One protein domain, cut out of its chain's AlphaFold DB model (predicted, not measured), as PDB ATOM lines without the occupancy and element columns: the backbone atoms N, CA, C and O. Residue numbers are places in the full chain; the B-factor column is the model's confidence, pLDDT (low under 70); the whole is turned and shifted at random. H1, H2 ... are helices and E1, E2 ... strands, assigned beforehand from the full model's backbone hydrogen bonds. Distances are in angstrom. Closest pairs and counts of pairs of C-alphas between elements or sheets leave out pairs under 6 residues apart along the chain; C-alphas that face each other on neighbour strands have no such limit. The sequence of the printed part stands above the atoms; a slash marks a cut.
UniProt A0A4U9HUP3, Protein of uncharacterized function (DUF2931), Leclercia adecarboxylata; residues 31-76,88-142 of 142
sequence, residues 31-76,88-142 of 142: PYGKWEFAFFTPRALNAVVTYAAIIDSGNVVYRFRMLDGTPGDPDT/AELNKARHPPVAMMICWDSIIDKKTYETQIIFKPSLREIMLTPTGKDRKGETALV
ATOM      1  N   PRO A  31     101.483 126.598 159.419       79.44
ATOM      2  CA  PRO A  31     100.757 127.143 160.571       79.44
ATOM      3  C   PRO A  31      99.226 127.186 160.398       79.44
ATOM      4  O   PRO A  31      98.510 127.388 161.374       79.44
ATOM      5  N   TYR A  32      98.743 126.981 159.175       77.44
ATOM      6  CA  TYR A  32      97.339 126.971 158.744       77.44
ATOM      7  C   TYR A  32      96.932 125.607 158.151       77.44
ATOM      8  O   TYR A  32      95.934 125.491 157.445       77.44
ATOM      9  N   GLY A  33      97.721 124.554 158.391       86.94
ATOM     10  CA  GLY A  33      97.432 123.207 157.903       86.94
ATOM     11  C   GLY A  33      97.864 122.979 156.455       86.94
ATOM     12  O   GLY A  33      99.030 122.676 156.207       86.94
ATOM     13  N   LYS A  34      96.919 123.041 155.512       90.12
ATOM     14  CA  LYS A  34      97.157 122.826 154.075       90.12
ATOM     15  C   LYS A  34      96.704 124.053 153.293       90.12
ATOM     16  O   LYS A  34      95.729 124.696 153.664       90.12
ATOM     17  N   TRP A  35      97.395 124.353 152.202       90.69
ATOM     18  CA  TRP A  35      96.956 125.355 151.241       90.69
ATOM     19  C   TRP A  35      95.783 124.810 150.419       90.69
ATOM     20  O   TRP A  35      95.888 123.730 149.835       90.69
ATOM     21  N   GLU A  36      94.672 125.541 150.394       91.25
ATOM     22  CA  GLU A  36      93.441 125.179 149.686       91.25
ATOM     23  C   GLU A  36      93.292 125.995 148.399       91.25
ATOM     24  O   GLU A  36      93.679 127.163 148.346       91.25
ATOM     25  N   PHE A  37      92.712 125.395 147.359       93.00
ATOM     26  CA  PHE A  37      92.405 126.088 146.106       93.00
ATOM     27  C   PHE A  37      91.081 125.623 145.512       93.00
ATOM     28  O   PHE A  37      90.637 124.503 145.733       93.00
ATOM     29  N   ALA A  38      90.447 126.476 144.717       93.88
ATOM     30  CA  ALA A  38      89.189 126.155 144.062       93.88
ATOM     31  C   ALA A  38      89.126 126.784 142.671       93.88
ATOM     32  O   ALA A  38      89.826 127.755 142.378       93.88
ATOM     33  N   PHE A  39      88.258 126.229 141.830       94.06
ATOM     34  CA  PHE A  39      87.952 126.756 140.509       94.06
ATOM     35  C   PHE A  39      86.474 127.116 140.456       94.06
ATOM     36  O   PHE A  39      85.634 126.363 140.940       94.06
ATOM     37  N   PHE A  40      86.152 128.238 139.827       94.12
ATOM     38  CA  PHE A  40      84.781 128.643 139.550       94.12
ATOM     39  C   PHE A  40      84.720 129.317 138.186       94.12
ATOM     40  O   PHE A  40      85.741 129.745 137.644       94.12
ATOM     41  N   THR A  41      83.519 129.403 137.627       94.25
ATOM     42  CA  THR A  41      83.289 130.074 136.346       94.25
ATOM     43  C   THR A  41      82.411 131.306 136.524       94.25
ATOM     44  O   THR A  41      81.564 131.322 137.418       94.25
ATOM     45  N   PRO A  42      82.532 132.324 135.655       94.00
ATOM     46  CA  PRO A  42      81.534 133.383 135.565       94.00
ATOM     47  C   PRO A  42      80.131 132.829 135.308       94.00
ATOM     48  O   PRO A  42      79.969 131.727 134.762       94.00
ATOM     49  N   ARG A  43      79.103 133.622 135.629       92.31
ATOM     50  CA  ARG A  43      77.719 133.249 135.337       92.31
ATOM     51  C   ARG A  43      77.570 132.953 133.842       92.31
ATOM     52  O   ARG A  43      77.929 133.765 132.997       92.31
ATOM     53  N   ALA A  44      76.990 131.794 133.535       90.19
ATOM     54  CA  ALA A  44      76.688 131.329 132.180       90.19
ATOM     55  C   ALA A  44      77.900 131.114 131.245       90.19
ATOM     56  O   ALA A  44      77.696 130.770 130.084       90.19
ATOM     57  N   LEU A  45      79.140 131.222 131.736       93.75
ATOM     58  CA  LEU A  45      80.361 130.883 130.992       93.75
ATOM     59  C   LEU A  45      80.970 129.590 131.540       93.75
ATOM     60  O   LEU A  45      82.096 129.567 132.031       93.75
ATOM     61  N   ASN A  46      80.183 128.515 131.496       93.06
ATOM     62  CA  ASN A  46      80.526 127.268 132.171       93.06
ATOM     63  C   ASN A  46      81.749 126.579 131.542       93.06
ATOM     64  O   ASN A  46      81.890 126.483 130.319       93.06
ATOM     65  N   ALA A  47      82.579 126.014 132.408       96.12
ATOM     66  CA  ALA A  47      83.712 125.167 132.076       96.12
ATOM     67  C   ALA A  47      83.876 124.089 133.151       96.12
ATOM     68  O   ALA A  47      83.402 124.249 134.275       96.12
ATOM     69  N   VAL A  48      84.552 122.997 132.806       96.44
ATOM     70  CA  VAL A  48      84.854 121.904 133.732       96.44
ATOM     71  C   VAL A  48      86.358 121.735 133.810       96.44
ATOM     72  O   VAL A  48      87.000 121.446 132.804       96.44
ATOM     73  N   VAL A  49      86.929 121.889 135.003       97.06
ATOM     74  CA  VAL A  49      88.334 121.544 135.220       97.06
ATOM     75  C   VAL A  49      88.451 120.033 135.386       97.06
ATOM     76  O   VAL A  49      87.808 119.440 136.250       97.06
ATOM     77  N   THR A  50      89.266 119.401 134.546       96.62
ATOM     78  CA  THR A  50      89.404 117.937 134.489       96.62
ATOM     79  C   THR A  50      90.714 117.445 135.087       96.62
ATOM     80  O   THR A  50      90.823 116.281 135.479       96.62
ATOM     81  N   TYR A  51      91.716 118.321 135.183       97.88
ATOM     82  CA  TYR A  51      93.007 117.986 135.762       97.88
ATOM     83  C   TYR A  51      93.721 119.221 136.306       97.88
ATOM     84  O   TYR A  51      93.703 120.284 135.685       97.88
ATOM     85  N   ALA A  52      94.420 119.051 137.428       97.88
ATOM     86  CA  ALA A  52      95.396 120.023 137.903       97.88
ATOM     87  C   ALA A  52      96.687 119.325 138.341       97.88
ATOM     88  O   ALA A  52      96.660 118.265 138.970       97.88
ATOM     89  N   ALA A  53      97.827 119.941 138.045       97.62
ATOM     90  CA  ALA A  53      99.119 119.575 138.604       97.62
ATOM     91  C   ALA A  53      99.749 120.785 139.284       97.62
ATOM     92  O   ALA A  53      99.710 121.887 138.741       97.62
ATOM     93  N   ILE A  54     100.333 120.578 140.460       96.94
ATOM     94  CA  ILE A  54     100.927 121.645 141.271       96.94
ATOM     95  C   ILE A  54     102.331 121.231 141.667       96.94
ATOM     96  O   ILE A  54     102.543 120.086 142.057       96.94
ATOM     97  N   ILE A  55     103.261 122.176 141.600       96.25
ATOM     98  CA  ILE A  55     104.545 122.101 142.293       96.25
ATOM     99  C   ILE A  55     104.468 123.101 143.439       96.25
ATOM    100  O   ILE A  55     104.265 124.290 143.183       96.25
ATOM    101  N   ASP A  56     104.583 122.636 144.680       94.94
ATOM    102  CA  ASP A  56     104.575 123.510 145.856       94.94
ATOM    103  C   ASP A  56     105.982 124.010 146.224       94.94
ATOM    104  O   ASP A  56     106.986 123.615 145.625       94.94
ATOM    105  N   SER A  57     106.080 124.919 147.197       92.94
ATOM    106  CA  SER A  57     107.374 125.462 147.633       92.94
ATOM    107  C   SER A  57     108.257 124.469 148.393       92.94
ATOM    108  O   SER A  57     109.429 124.763 148.612       92.94
ATOM    109  N   GLY A  58     107.723 123.305 148.774       91.94
ATOM    110  CA  GLY A  58     108.482 122.159 149.275       91.94
ATOM    111  C   GLY A  58     109.013 121.254 148.156       91.94
ATOM    112  O   GLY A  58     109.559 120.197 148.447       91.94
ATOM    113  N   ASN A  59     108.864 121.653 146.885       91.94
ATOM    114  CA  ASN A  59     109.188 120.871 145.686       91.94
ATOM    115  C   ASN A  59     108.381 119.570 145.544       91.94
ATOM    116  O   ASN A  59     108.792 118.655 144.826       91.94
ATOM    117  N   VAL A  60     107.214 119.490 146.185       93.94
ATOM    118  CA  VAL A  60     106.323 118.336 146.072       93.94
ATOM    119  C   VAL A  60     105.401 118.523 144.875       93.94
ATOM    120  O   VAL A  60     104.857 119.608 144.652       93.94
ATOM    121  N   VAL A  61     105.214 117.452 144.094       94.50
ATOM    122  CA  VAL A  61     104.355 117.470 142.905       94.50
ATOM    123  C   VAL A  61     103.036 116.755 143.171       94.50
ATOM    124  O   VAL A  61     102.998 115.532 143.311       94.50
ATOM    125  N   TYR A  62     101.941 117.504 143.131       95.25
ATOM    126  CA  TYR A  62     100.582 116.990 143.289       95.25
ATOM    127  C   TYR A  62      99.910 116.845 141.929       95.25
ATOM    128  O   TYR A  62     100.137 117.651 141.026       95.25
ATOM    129  N   ARG A  63      99.073 115.814 141.779       96.50
ATOM    130  CA  ARG A  63      98.274 115.565 140.573       96.50
ATOM    131  C   ARG A  63      96.856 115.225 140.975       96.50
ATOM    132  O   ARG A  63      96.628 114.228 141.656       96.50
ATOM    133  N   PHE A  64      95.915 116.024 140.509       96.06
ATOM    134  CA  PHE A  64      94.513 115.916 140.860       96.06
ATOM    135  C   PHE A  64      93.726 115.492 139.626       96.06
ATOM    136  O   PHE A  64      93.659 116.221 138.639       96.06
ATOM    137  N   ARG A  65      93.156 114.285 139.687       91.88
ATOM    138  CA  ARG A  65      92.175 113.772 138.709       91.88
ATOM    139  C   ARG A  65      90.743 113.836 139.241       91.88
ATOM    140  O   ARG A  65      89.805 113.837 138.458       91.88
ATOM    141  N   MET A  66      90.593 113.862 140.564       85.19
ATOM    142  CA  MET A  66      89.334 114.138 141.248       85.19
ATOM    143  C   MET A  66      89.499 115.477 141.949       85.19
ATOM    144  O   MET A  66      90.224 115.569 142.937       85.19
ATOM    145  N   LEU A  67      88.910 116.507 141.354       91.38
ATOM    146  CA  LEU A  67      88.933 117.876 141.849       91.38
ATOM    147  C   LEU A  67      87.599 118.203 142.511       91.38
ATOM    148  O   LEU A  67      86.568 117.620 142.163       91.38
ATOM    149  N   ASP A  68      87.614 119.185 143.408       91.69
ATOM    150  CA  ASP A  68      86.379 119.875 143.771       91.69
ATOM    151  C   ASP A  68      85.753 120.478 142.501       91.69
ATOM    152  O   ASP A  68      86.463 120.902 141.580       91.69
ATOM    153  N   GLY A  69      84.421 120.463 142.424       91.50
ATOM    154  CA  GLY A  69      83.693 120.890 141.229       91.50
ATOM    155  C   GLY A  69      83.998 122.332 140.811       91.50
ATOM    156  O   GLY A  69      84.543 123.125 141.575       91.50
ATOM    157  N   THR A  70      83.600 122.686 139.588       93.56
ATOM    158  CA  THR A  70      83.763 124.037 139.025       93.56
ATOM    159  C   THR A  70      82.400 124.735 138.921       93.56
ATOM    160  O   THR A  70      81.825 124.792 137.833       93.56
ATOM    161  N   PRO A  71      81.800 125.190 140.038       92.75
ATOM    162  CA  PRO A  71      80.505 125.852 140.005       92.75
ATOM    163  C   PRO A  71      80.594 127.210 139.305       92.75
ATOM    164  O   PRO A  71      81.612 127.901 139.356       92.75
ATOM    165  N   GLY A  72      79.482 127.611 138.694       91.44
ATOM    166  CA  GLY A  72      79.304 128.981 138.242       91.44
ATOM    167  C   GLY A  72      78.993 129.901 139.418       91.44
ATOM    168  O   GLY A  72      78.114 129.590 140.223       91.44
ATOM    169  N   ASP A  73      79.680 131.036 139.493       93.06
ATOM    170  CA  ASP A  73      79.363 132.093 140.445       93.06
ATOM    171  C   ASP A  73      78.236 132.980 139.887       93.06
ATOM    172  O   ASP A  73      78.429 133.639 138.856       93.06
ATOM    173  N   PRO A  74      77.055 133.024 140.532       90.88
ATOM    174  CA  PRO A  74      75.971 133.900 140.114       90.88
ATOM    175  C   PRO A  74      76.358 135.387 140.138       90.88
ATOM    176  O   PRO A  74      75.809 136.157 139.349       90.88
ATOM    177  N   ASP A  75      77.281 135.819 140.984       93.00
ATOM    178  CA  ASP A  75      77.561 137.250 141.149       93.00
ATOM    179  C   ASP A  75      78.684 137.752 140.226       93.00
ATOM    180  O   ASP A  75      78.894 138.955 140.091       93.00
ATOM    181  N   THR A  76      79.355 136.846 139.509       92.94
ATOM    182  CA  THR A  76      80.325 137.191 138.463       92.94
ATOM    183  C   THR A  76      79.596 137.390 137.127       92.94
ATOM    184  O   THR A  76      79.487 136.474 136.305       92.94
ATOM    185  N   ALA A  88      87.595 123.995 149.924       90.69
ATOM    186  CA  ALA A  88      88.167 122.851 149.239       90.69
ATOM    187  C   ALA A  88      88.030 121.612 150.125       90.69
ATOM    188  O   ALA A  88      88.462 121.620 151.280       90.69
ATOM    189  N   GLU A  89      87.483 120.529 149.589       89.81
ATOM    190  CA  GLU A  89      87.471 119.235 150.275       89.81
ATOM    191  C   GLU A  89      88.650 118.388 149.795       89.81
ATOM    192  O   GLU A  89      89.412 117.849 150.604       89.81
ATOM    193  N   LEU A  90      88.866 118.343 148.478       92.75
ATOM    194  CA  LEU A  90      89.935 117.569 147.846       92.75
ATOM    195  C   LEU A  90      91.126 118.431 147.422       92.75
ATOM    196  O   LEU A  90      92.272 117.973 147.472       92.75
ATOM    197  N   ASN A  91      90.877 119.671 147.013       95.19
ATOM    198  CA  ASN A  91      91.875 120.532 146.388       95.19
ATOM    199  C   ASN A  91      92.815 121.162 147.427       95.19
ATOM    200  O   ASN A  91      92.681 122.330 147.797       95.19
ATOM    201  N   LYS A  92      93.777 120.372 147.919       94.25
ATOM    202  CA  LYS A  92      94.724 120.798 148.961       94.25
ATOM    203  C   LYS A  92      96.163 120.413 148.630       94.25
ATOM    204  O   LYS A  92      96.429 119.275 148.249       94.25
ATOM    205  N   ALA A  93      97.097 121.329 148.861       94.06
ATOM    206  CA  ALA A  93      98.541 121.088 148.831       94.06
ATOM    207  C   ALA A  93      99.158 121.392 150.203       94.06
ATOM    208  O   ALA A  93      98.568 122.111 151.010       94.06
ATOM    209  N   ARG A  94     100.332 120.832 150.509       92.94
ATOM    210  CA  ARG A  94     100.979 121.079 151.806       92.94
ATOM    211  C   ARG A  94     101.456 122.524 151.917       92.94
ATOM    212  O   ARG A  94     101.139 123.181 152.904       92.94
ATOM    213  N   HIS A  95     102.156 123.007 150.895       92.88
ATOM    214  CA  HIS A  95     102.732 124.352 150.852       92.88
ATOM    215  C   HIS A  95     102.098 125.218 149.754       92.88
ATOM    216  O   HIS A  95     101.436 124.681 148.861       92.88
ATOM    217  N   PRO A  96     102.307 126.551 149.773       93.44
ATOM    218  CA  PRO A  96     101.894 127.427 148.680       93.44
ATOM    219  C   PRO A  96     102.486 127.005 147.324       93.44
ATOM    220  O   PRO A  96     103.623 126.520 147.263       93.44
ATOM    221  N   PRO A  97     101.761 127.227 146.216       95.44
ATOM    222  CA  PRO A  97     102.198 126.812 144.893       95.44
ATOM    223  C   PRO A  97     103.369 127.663 144.381       95.44
ATOM    224  O   PRO A  97     103.450 128.877 144.584       95.44
ATOM    225  N   VAL A  98     104.270 127.020 143.646       97.00
ATOM    226  CA  VAL A  98     105.297 127.650 142.802       97.00
ATOM    227  C   VAL A  98     104.838 127.663 141.349       97.00
ATOM    228  O   VAL A  98     104.978 128.677 140.664       97.00
ATOM    229  N   ALA A  99     104.246 126.559 140.897       97.44
ATOM    230  CA  ALA A  99     103.676 126.426 139.567       97.44
ATOM    231  C   ALA A  99     102.397 125.589 139.617       97.44
ATOM    232  O   ALA A  99     102.278 124.668 140.427       97.44
ATOM    233  N   MET A 100     101.462 125.894 138.725       97.88
ATOM    234  CA  MET A 100     100.238 125.128 138.533       97.88
ATOM    235  C   MET A 100      99.956 124.977 137.041       97.88
ATOM    236  O   MET A 100     100.079 125.935 136.285       97.88
ATOM    237  N   MET A 101      99.559 123.782 136.628       98.19
ATOM    238  CA  MET A 101      99.043 123.489 135.294       98.19
ATOM    239  C   MET A 101      97.620 122.960 135.435       98.19
ATOM    240  O   MET A 101      97.361 122.119 136.293       98.19
ATOM    241  N   ILE A 102      96.715 123.447 134.598       97.94
ATOM    242  CA  ILE A 102      95.284 123.171 134.663       97.94
ATOM    243  C   ILE A 102      94.829 122.747 133.274       97.94
ATOM    244  O   ILE A 102      95.074 123.474 132.312       97.94
ATOM    245  N   CYS A 103      94.140 121.616 133.169       98.12
ATOM    246  CA  CYS A 103      93.405 121.246 131.963       98.12
ATOM    247  C   CYS A 103      91.912 121.427 132.223       98.12
ATOM    248  O   CYS A 103      91.397 120.977 133.254       98.12
ATOM    249  N   TRP A 104      91.221 122.084 131.301       97.75
ATOM    250  CA  TRP A 104      89.799 122.363 131.440       97.75
ATOM    251  C   TRP A 104      89.080 122.338 130.098       97.75
ATOM    252  O   TRP A 104      89.624 122.726 129.066       97.75
ATOM    253  N   ASP A 105      87.834 121.888 130.143       97.56
ATOM    254  CA  ASP A 105      86.947 121.820 128.996       97.56
ATOM    255  C   ASP A 105      85.954 122.970 129.064       97.56
ATOM    256  O   ASP A 105      85.170 123.111 130.007       97.56
ATOM    257  N   SER A 106      85.975 123.809 128.040       96.81
ATOM    258  CA  SER A 106      85.006 124.876 127.871       96.81
ATOM    259  C   SER A 106      83.699 124.313 127.320       96.81
ATOM    260  O   SER A 106      83.656 123.671 126.265       96.81
ATOM    261  N   ILE A 107      82.589 124.597 128.004       95.75
ATOM    262  CA  ILE A 107      81.265 124.174 127.536       95.75
ATOM    263  C   ILE A 107      80.768 125.097 126.420       95.75
ATOM    264  O   ILE A 107      79.963 124.658 125.598       95.75
ATOM    265  N   ILE A 108      81.230 126.345 126.366       94.31
ATOM    266  CA  ILE A 108      80.703 127.359 125.444       94.31
ATOM    267  C   ILE A 108      81.180 127.117 124.015       94.31
ATOM    268  O   ILE A 108      80.371 127.077 123.092       94.31
ATOM    269  N   ASP A 109      82.477 126.900 123.835       96.12
ATOM    270  CA  ASP A 109      83.092 126.715 122.516       96.12
ATOM    271  C   ASP A 109      83.506 125.262 122.225       96.12
ATOM    272  O   ASP A 109      84.018 124.982 121.141       96.12
ATOM    273  N   LYS A 110      83.240 124.336 123.160       96.81
ATOM    274  CA  LYS A 110      83.479 122.887 123.032       96.81
ATOM    275  C   LYS A 110      84.945 122.527 122.784       96.81
ATOM    276  O   LYS A 110      85.238 121.598 122.031       96.81
ATOM    277  N   LYS A 111      85.864 123.260 123.411       98.06
ATOM    278  CA  LYS A 111      87.308 123.028 123.306       98.06
ATOM    279  C   LYS A 111      87.935 122.714 124.655       98.06
ATOM    280  O   LYS A 111      87.484 123.195 125.693       98.06
ATOM    281  N   THR A 112      89.016 121.947 124.598       98.25
ATOM    282  CA  THR A 112      89.900 121.690 125.733       98.25
ATOM    283  C   THR A 112      91.048 122.684 125.715       98.25
ATOM    284  O   THR A 112      91.650 122.943 124.670       98.25
ATOM    285  N   TYR A 113      91.366 123.208 126.890       98.31
ATOM    286  CA  TYR A 113      92.423 124.176 127.108       98.31
ATOM    287  C   TYR A 113      93.385 123.691 128.187       98.31
ATOM    288  O   TYR A 113      93.002 122.997 129.130       98.31
ATOM    289  N   GLU A 114      94.640 124.110 128.057       98.50
ATOM    290  CA  GLU A 114      95.642 124.014 129.109       98.50
ATOM    291  C   GLU A 114      96.033 125.424 129.546       98.50
ATOM    292  O   GLU A 114      96.190 126.334 128.731       98.50
ATOM    293  N   THR A 115      96.170 125.628 130.848       98.19
ATOM    294  CA  THR A 115      96.617 126.889 131.428       98.19
ATOM    295  C   THR A 115      97.737 126.618 132.411       98.19
ATOM    296  O   THR A 115      97.629 125.733 133.257       98.19
ATOM    297  N   GLN A 116      98.811 127.396 132.307       98.12
ATOM    298  CA  GLN A 116      99.961 127.315 133.200       98.12
ATOM    299  C   GLN A 116     100.114 128.628 133.962       98.12
ATOM    300  O   GLN A 116     100.054 129.712 133.382       98.12
ATOM    301  N   ILE A 117     100.318 128.521 135.268       97.25
ATOM    302  CA  ILE A 117     100.467 129.642 136.190       97.25
ATOM    303  C   ILE A 117     101.795 129.475 136.917       97.25
ATOM    304  O   ILE A 117     102.058 128.430 137.511       97.25
ATOM    305  N   ILE A 118     102.610 130.527 136.904       97.25
ATOM    306  CA  ILE A 118     103.829 130.619 137.708       97.25
ATOM    307  C   ILE A 118     103.607 131.658 138.799       97.25
ATOM    308  O   ILE A 118     103.344 132.831 138.524       97.25
ATOM    309  N   PHE A 119     103.738 131.230 140.049       95.25
ATOM    310  CA  PHE A 119     103.550 132.091 141.208       95.25
ATOM    311  C   PHE A 119     104.866 132.797 141.524       95.25
ATOM    312  O   PHE A 119     105.910 132.171 141.729       95.25
ATOM    313  N   LYS A 120     104.833 134.130 141.564       95.25
ATOM    314  CA  LYS A 120     106.007 134.928 141.934       95.25
ATOM    315  C   LYS A 120     106.359 134.706 143.412       95.25
ATOM    316  O   LYS A 120     105.446 134.525 144.216       95.25
ATOM    317  N   PRO A 121     107.648 134.781 143.797       93.44
ATOM    318  CA  PRO A 121     108.057 134.691 145.201       93.44
ATOM    319  C   PRO A 121     107.284 135.635 146.130       93.44
ATOM    320  O   PRO A 121     106.790 135.190 147.157       93.44
ATOM    321  N   SER A 122     107.062 136.884 145.709       93.88
ATOM    322  CA  SER A 122     106.312 137.873 146.491       93.88
ATOM    323  C   SER A 122     104.863 137.469 146.784       93.88
ATOM    324  O   SER A 122     104.336 137.793 147.841       93.88
ATOM    325  N   LEU A 123     104.202 136.732 145.882       91.06
ATOM    326  CA  LEU A 123     102.855 136.214 146.141       91.06
ATOM    327  C   LEU A 123     102.878 135.104 147.193       91.06
ATOM    328  O   LEU A 123     101.980 135.041 148.025       91.06
ATOM    329  N   ARG A 124     103.917 134.261 147.195       89.44
ATOM    330  CA  ARG A 124     104.075 133.232 148.229       89.44
ATOM    331  C   ARG A 124     104.346 133.843 149.597       89.44
ATOM    332  O   ARG A 124     103.805 133.359 150.577       89.44
ATOM    333  N   GLU A 125     105.131 134.913 149.667       88.88
ATOM    334  CA  GLU A 125     105.346 135.647 150.921       88.88
ATOM    335  C   GLU A 125     104.023 136.173 151.495       88.88
ATOM    336  O   GLU A 125     103.757 136.011 152.685       88.88
ATOM    337  N   ILE A 126     103.143 136.708 150.641       88.50
ATOM    338  CA  ILE A 126     101.794 137.133 151.042       88.50
ATOM    339  C   ILE A 126     100.973 135.937 151.545       88.50
ATOM    340  O   ILE A 126     100.411 136.012 152.634       88.50
ATOM    341  N   MET A 127     100.969 134.817 150.813       86.94
ATOM    342  CA  MET A 127     100.277 133.575 151.208       86.94
ATOM    343  C   MET A 127     100.817 132.942 152.496       86.94
ATOM    344  O   MET A 127     100.176 132.042 153.022       86.94
ATOM    345  N   LEU A 128     101.994 133.353 152.978       84.94
ATOM    346  CA  LEU A 128     102.596 132.903 154.236       84.94
ATOM    347  C   LEU A 128     102.376 133.895 155.387       84.94
ATOM    348  O   LEU A 128     102.681 133.570 156.534       84.94
ATOM    349  N   THR A 129     101.863 135.095 155.102       84.31
ATOM    350  CA  THR A 129     101.745 136.179 156.079       84.31
ATOM    351  C   THR A 129     100.425 136.096 156.861       84.31
ATOM    352  O   THR A 129      99.357 136.171 156.252       84.31
ATOM    353  N   PRO A 130     100.469 135.971 158.207       78.56
ATOM    354  CA  PRO A 130      99.300 136.019 159.095       78.56
ATOM    355  C   PRO A 130      98.378 137.210 158.838       78.56
ATOM    356  O   PRO A 130      98.802 138.356 158.956       78.56
ATOM    357  N   THR A 131      97.100 136.942 158.566       83.25
ATOM    358  CA  THR A 131      96.030 137.955 158.522       83.25
ATOM    359  C   THR A 131      95.295 138.084 159.855       83.25
ATOM    360  O   THR A 131      94.513 139.013 160.047       83.25
ATOM    361  N   GLY A 132      95.564 137.181 160.802       81.81
ATOM    362  CA  GLY A 132      95.011 137.218 162.151       81.81
ATOM    363  C   GLY A 132      94.609 135.834 162.637       81.81
ATOM    364  O   GLY A 132      95.309 134.850 162.391       81.81
ATOM    365  N   LYS A 133      93.485 135.771 163.354       80.44
ATOM    366  CA  LYS A 133      92.859 134.521 163.783       80.44
ATOM    367  C   LYS A 133      91.546 134.293 163.040       80.44
ATOM    368  O   LYS A 133      90.800 135.241 162.809       80.44
ATOM    369  N   ASP A 134      91.275 133.049 162.669       76.12
ATOM    370  CA  ASP A 134      90.000 132.648 162.089       76.12
ATOM    371  C   ASP A 134      88.904 132.532 163.175       76.12
ATOM    372  O   ASP A 134      89.139 132.758 164.365       76.12
ATOM    373  N   ARG A 135      87.677 132.159 162.781       74.12
ATOM    374  CA  ARG A 135      86.546 132.001 163.721       74.12
ATOM    375  C   ARG A 135      86.748 130.884 164.754       74.12
ATOM    376  O   ARG A 135      86.006 130.846 165.732       74.12
ATOM    377  N   LYS A 136      87.706 129.982 164.537       77.06
ATOM    378  CA  LYS A 136      88.068 128.885 165.442       77.06
ATOM    379  C   LYS A 136      89.270 129.237 166.329       77.06
ATOM    380  O   LYS A 136      89.615 128.451 167.206       77.06
ATOM    381  N   GLY A 137      89.880 130.414 166.151       77.44
ATOM    382  CA  GLY A 137      91.070 130.857 166.887       77.44
ATOM    383  C   GLY A 137      92.397 130.381 166.281       77.44
ATOM    384  O   GLY A 137      93.461 130.593 166.875       77.44
ATOM    385  N   GLU A 138      92.366 129.766 165.099       78.44
ATOM    386  CA  GLU A 138      93.542 129.311 164.355       78.44
ATOM    387  C   GLU A 138      94.156 130.466 163.560       78.44
ATOM    388  O   GLU A 138      93.495 131.465 163.294       78.44
ATOM    389  N   THR A 139      95.445 130.395 163.220       77.19
ATOM    390  CA  THR A 139      96.088 131.464 162.435       77.19
ATOM    391  C   THR A 139      95.515 131.489 161.018       77.19
ATOM    392  O   THR A 139      95.634 130.510 160.289       77.19
ATOM    393  N   ALA A 140      94.922 132.617 160.631       69.81
ATOM    394  CA  ALA A 140      94.414 132.852 159.286       69.81
ATOM    395  C   ALA A 140      95.511 133.453 158.398       69.81
ATOM    396  O   ALA A 140      96.310 134.264 158.874       69.81
ATOM    397  N   LEU A 141      95.520 133.077 157.118       70.88
ATOM    398  CA  LEU A 141      96.323 133.696 156.060       70.88
ATOM    399  C   LEU A 141      95.429 134.195 154.925       70.88
ATOM    400  O   LEU A 141      94.216 133.977 154.960       70.88
ATOM    401  N   VAL A 142      96.038 134.935 153.994       60.72
ATOM    402  CA  VAL A 142      95.403 135.411 152.752       60.72
ATOM    403  C   VAL A 142      95.104 134.237 151.829       60.72
ATOM    404  O   VAL A 142      96.021 133.407 151.631       60.72
TER     405      VAL A 142
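This is residues 31 to 76 and 88 to 142 of the 142 residues of the protein "Protein of uncharacterized function (DUF2931)" of Leclercia adecarboxylata (UniProt A0A4U9HUP3). One twisted sheet of four long and short strands forms a curved floor, and the unnamed stretch of residues 31 to 46 runs over one of its faces. At one end of the sheet the short helix H1 grazes it, and beyond H1 lies a small hairpin, E5 and E6, away from the strands of the sheet. The printed part has 101 residues, with one named helix and six named strands in the order E1 E2 E3 E4 H1 E5 E6; the large sheet runs E2 E1 E3 E4, antiparallel throughout. The class is mostly strand, though under half of the residues are in named elements. The whole is only just compact, close to loose, with a radius of gyration of the C-alphas of 15.0 A and spans of 43 by 31 by 24 A.

The printed part begins at Pro 31, C-alpha (100.757, 127.143, 160.571), and residues 31 to 46 hold no named element. E1, residues 47 to 56, starts at C-alpha 47 (83.712, 125.167, 132.076), is 25.1 A long and bends by 62 degrees at residue 50. E2 is residues 61 to 64. After the cut, E3 is residues 97 to 106, 24.3 A, and E4 is residues 112 to 118, 20.4 A. H1 is residues 121 to 128, 10.7 A. E5 is residues 130 to 133, and E6, residues 139 to 141, ends at C-alpha 141 (96.323, 133.696, 156.060).

In the large sheet E1 and E3 are inner strands, antiparallel at 166 degrees, with N 53 and O 101 at 2.8 A. The hairpin E1 and E2 has N 64 and O 52 at 2.8 A, and the hairpin E3 and E4 has N 115 and O 102 at 2.8 A; E2 and E4 are the edge strands. Outside the named strands, residues 35 to 36 pair with 92 to 93, antiparallel, and residues 41 to 42 with 72 to 73, parallel. H1 only grazes the sheet with residues 121 to 127; the closest C-alphas of H1 and E3 are those of Arg 124 and Pro 97, 7.5 A apart. In H1 every O i to N i+4 pair is within hydrogen-bond range. The closest C-alphas of H1 and E6 are those of Met 127 and Leu 141, 6.3 A apart. The hairpin E5 and E6, antiparallel at 137 degrees, has N 131 and O 140 at 2.8 A. E5 is apart from E3, for instance.

The C-alphas of Asp 109 and Gly 137, the two farthest apart, are 45.3 A apart. Residues 77 to 87 are not printed, and C-alphas 76 and 88 are 19.6 A apart across this cut, which lies in the link from E2 to E3. The links that are printed whole are tight. Mean pLDDT of the printed part is 91.3; residues 140 and 142 are under 70.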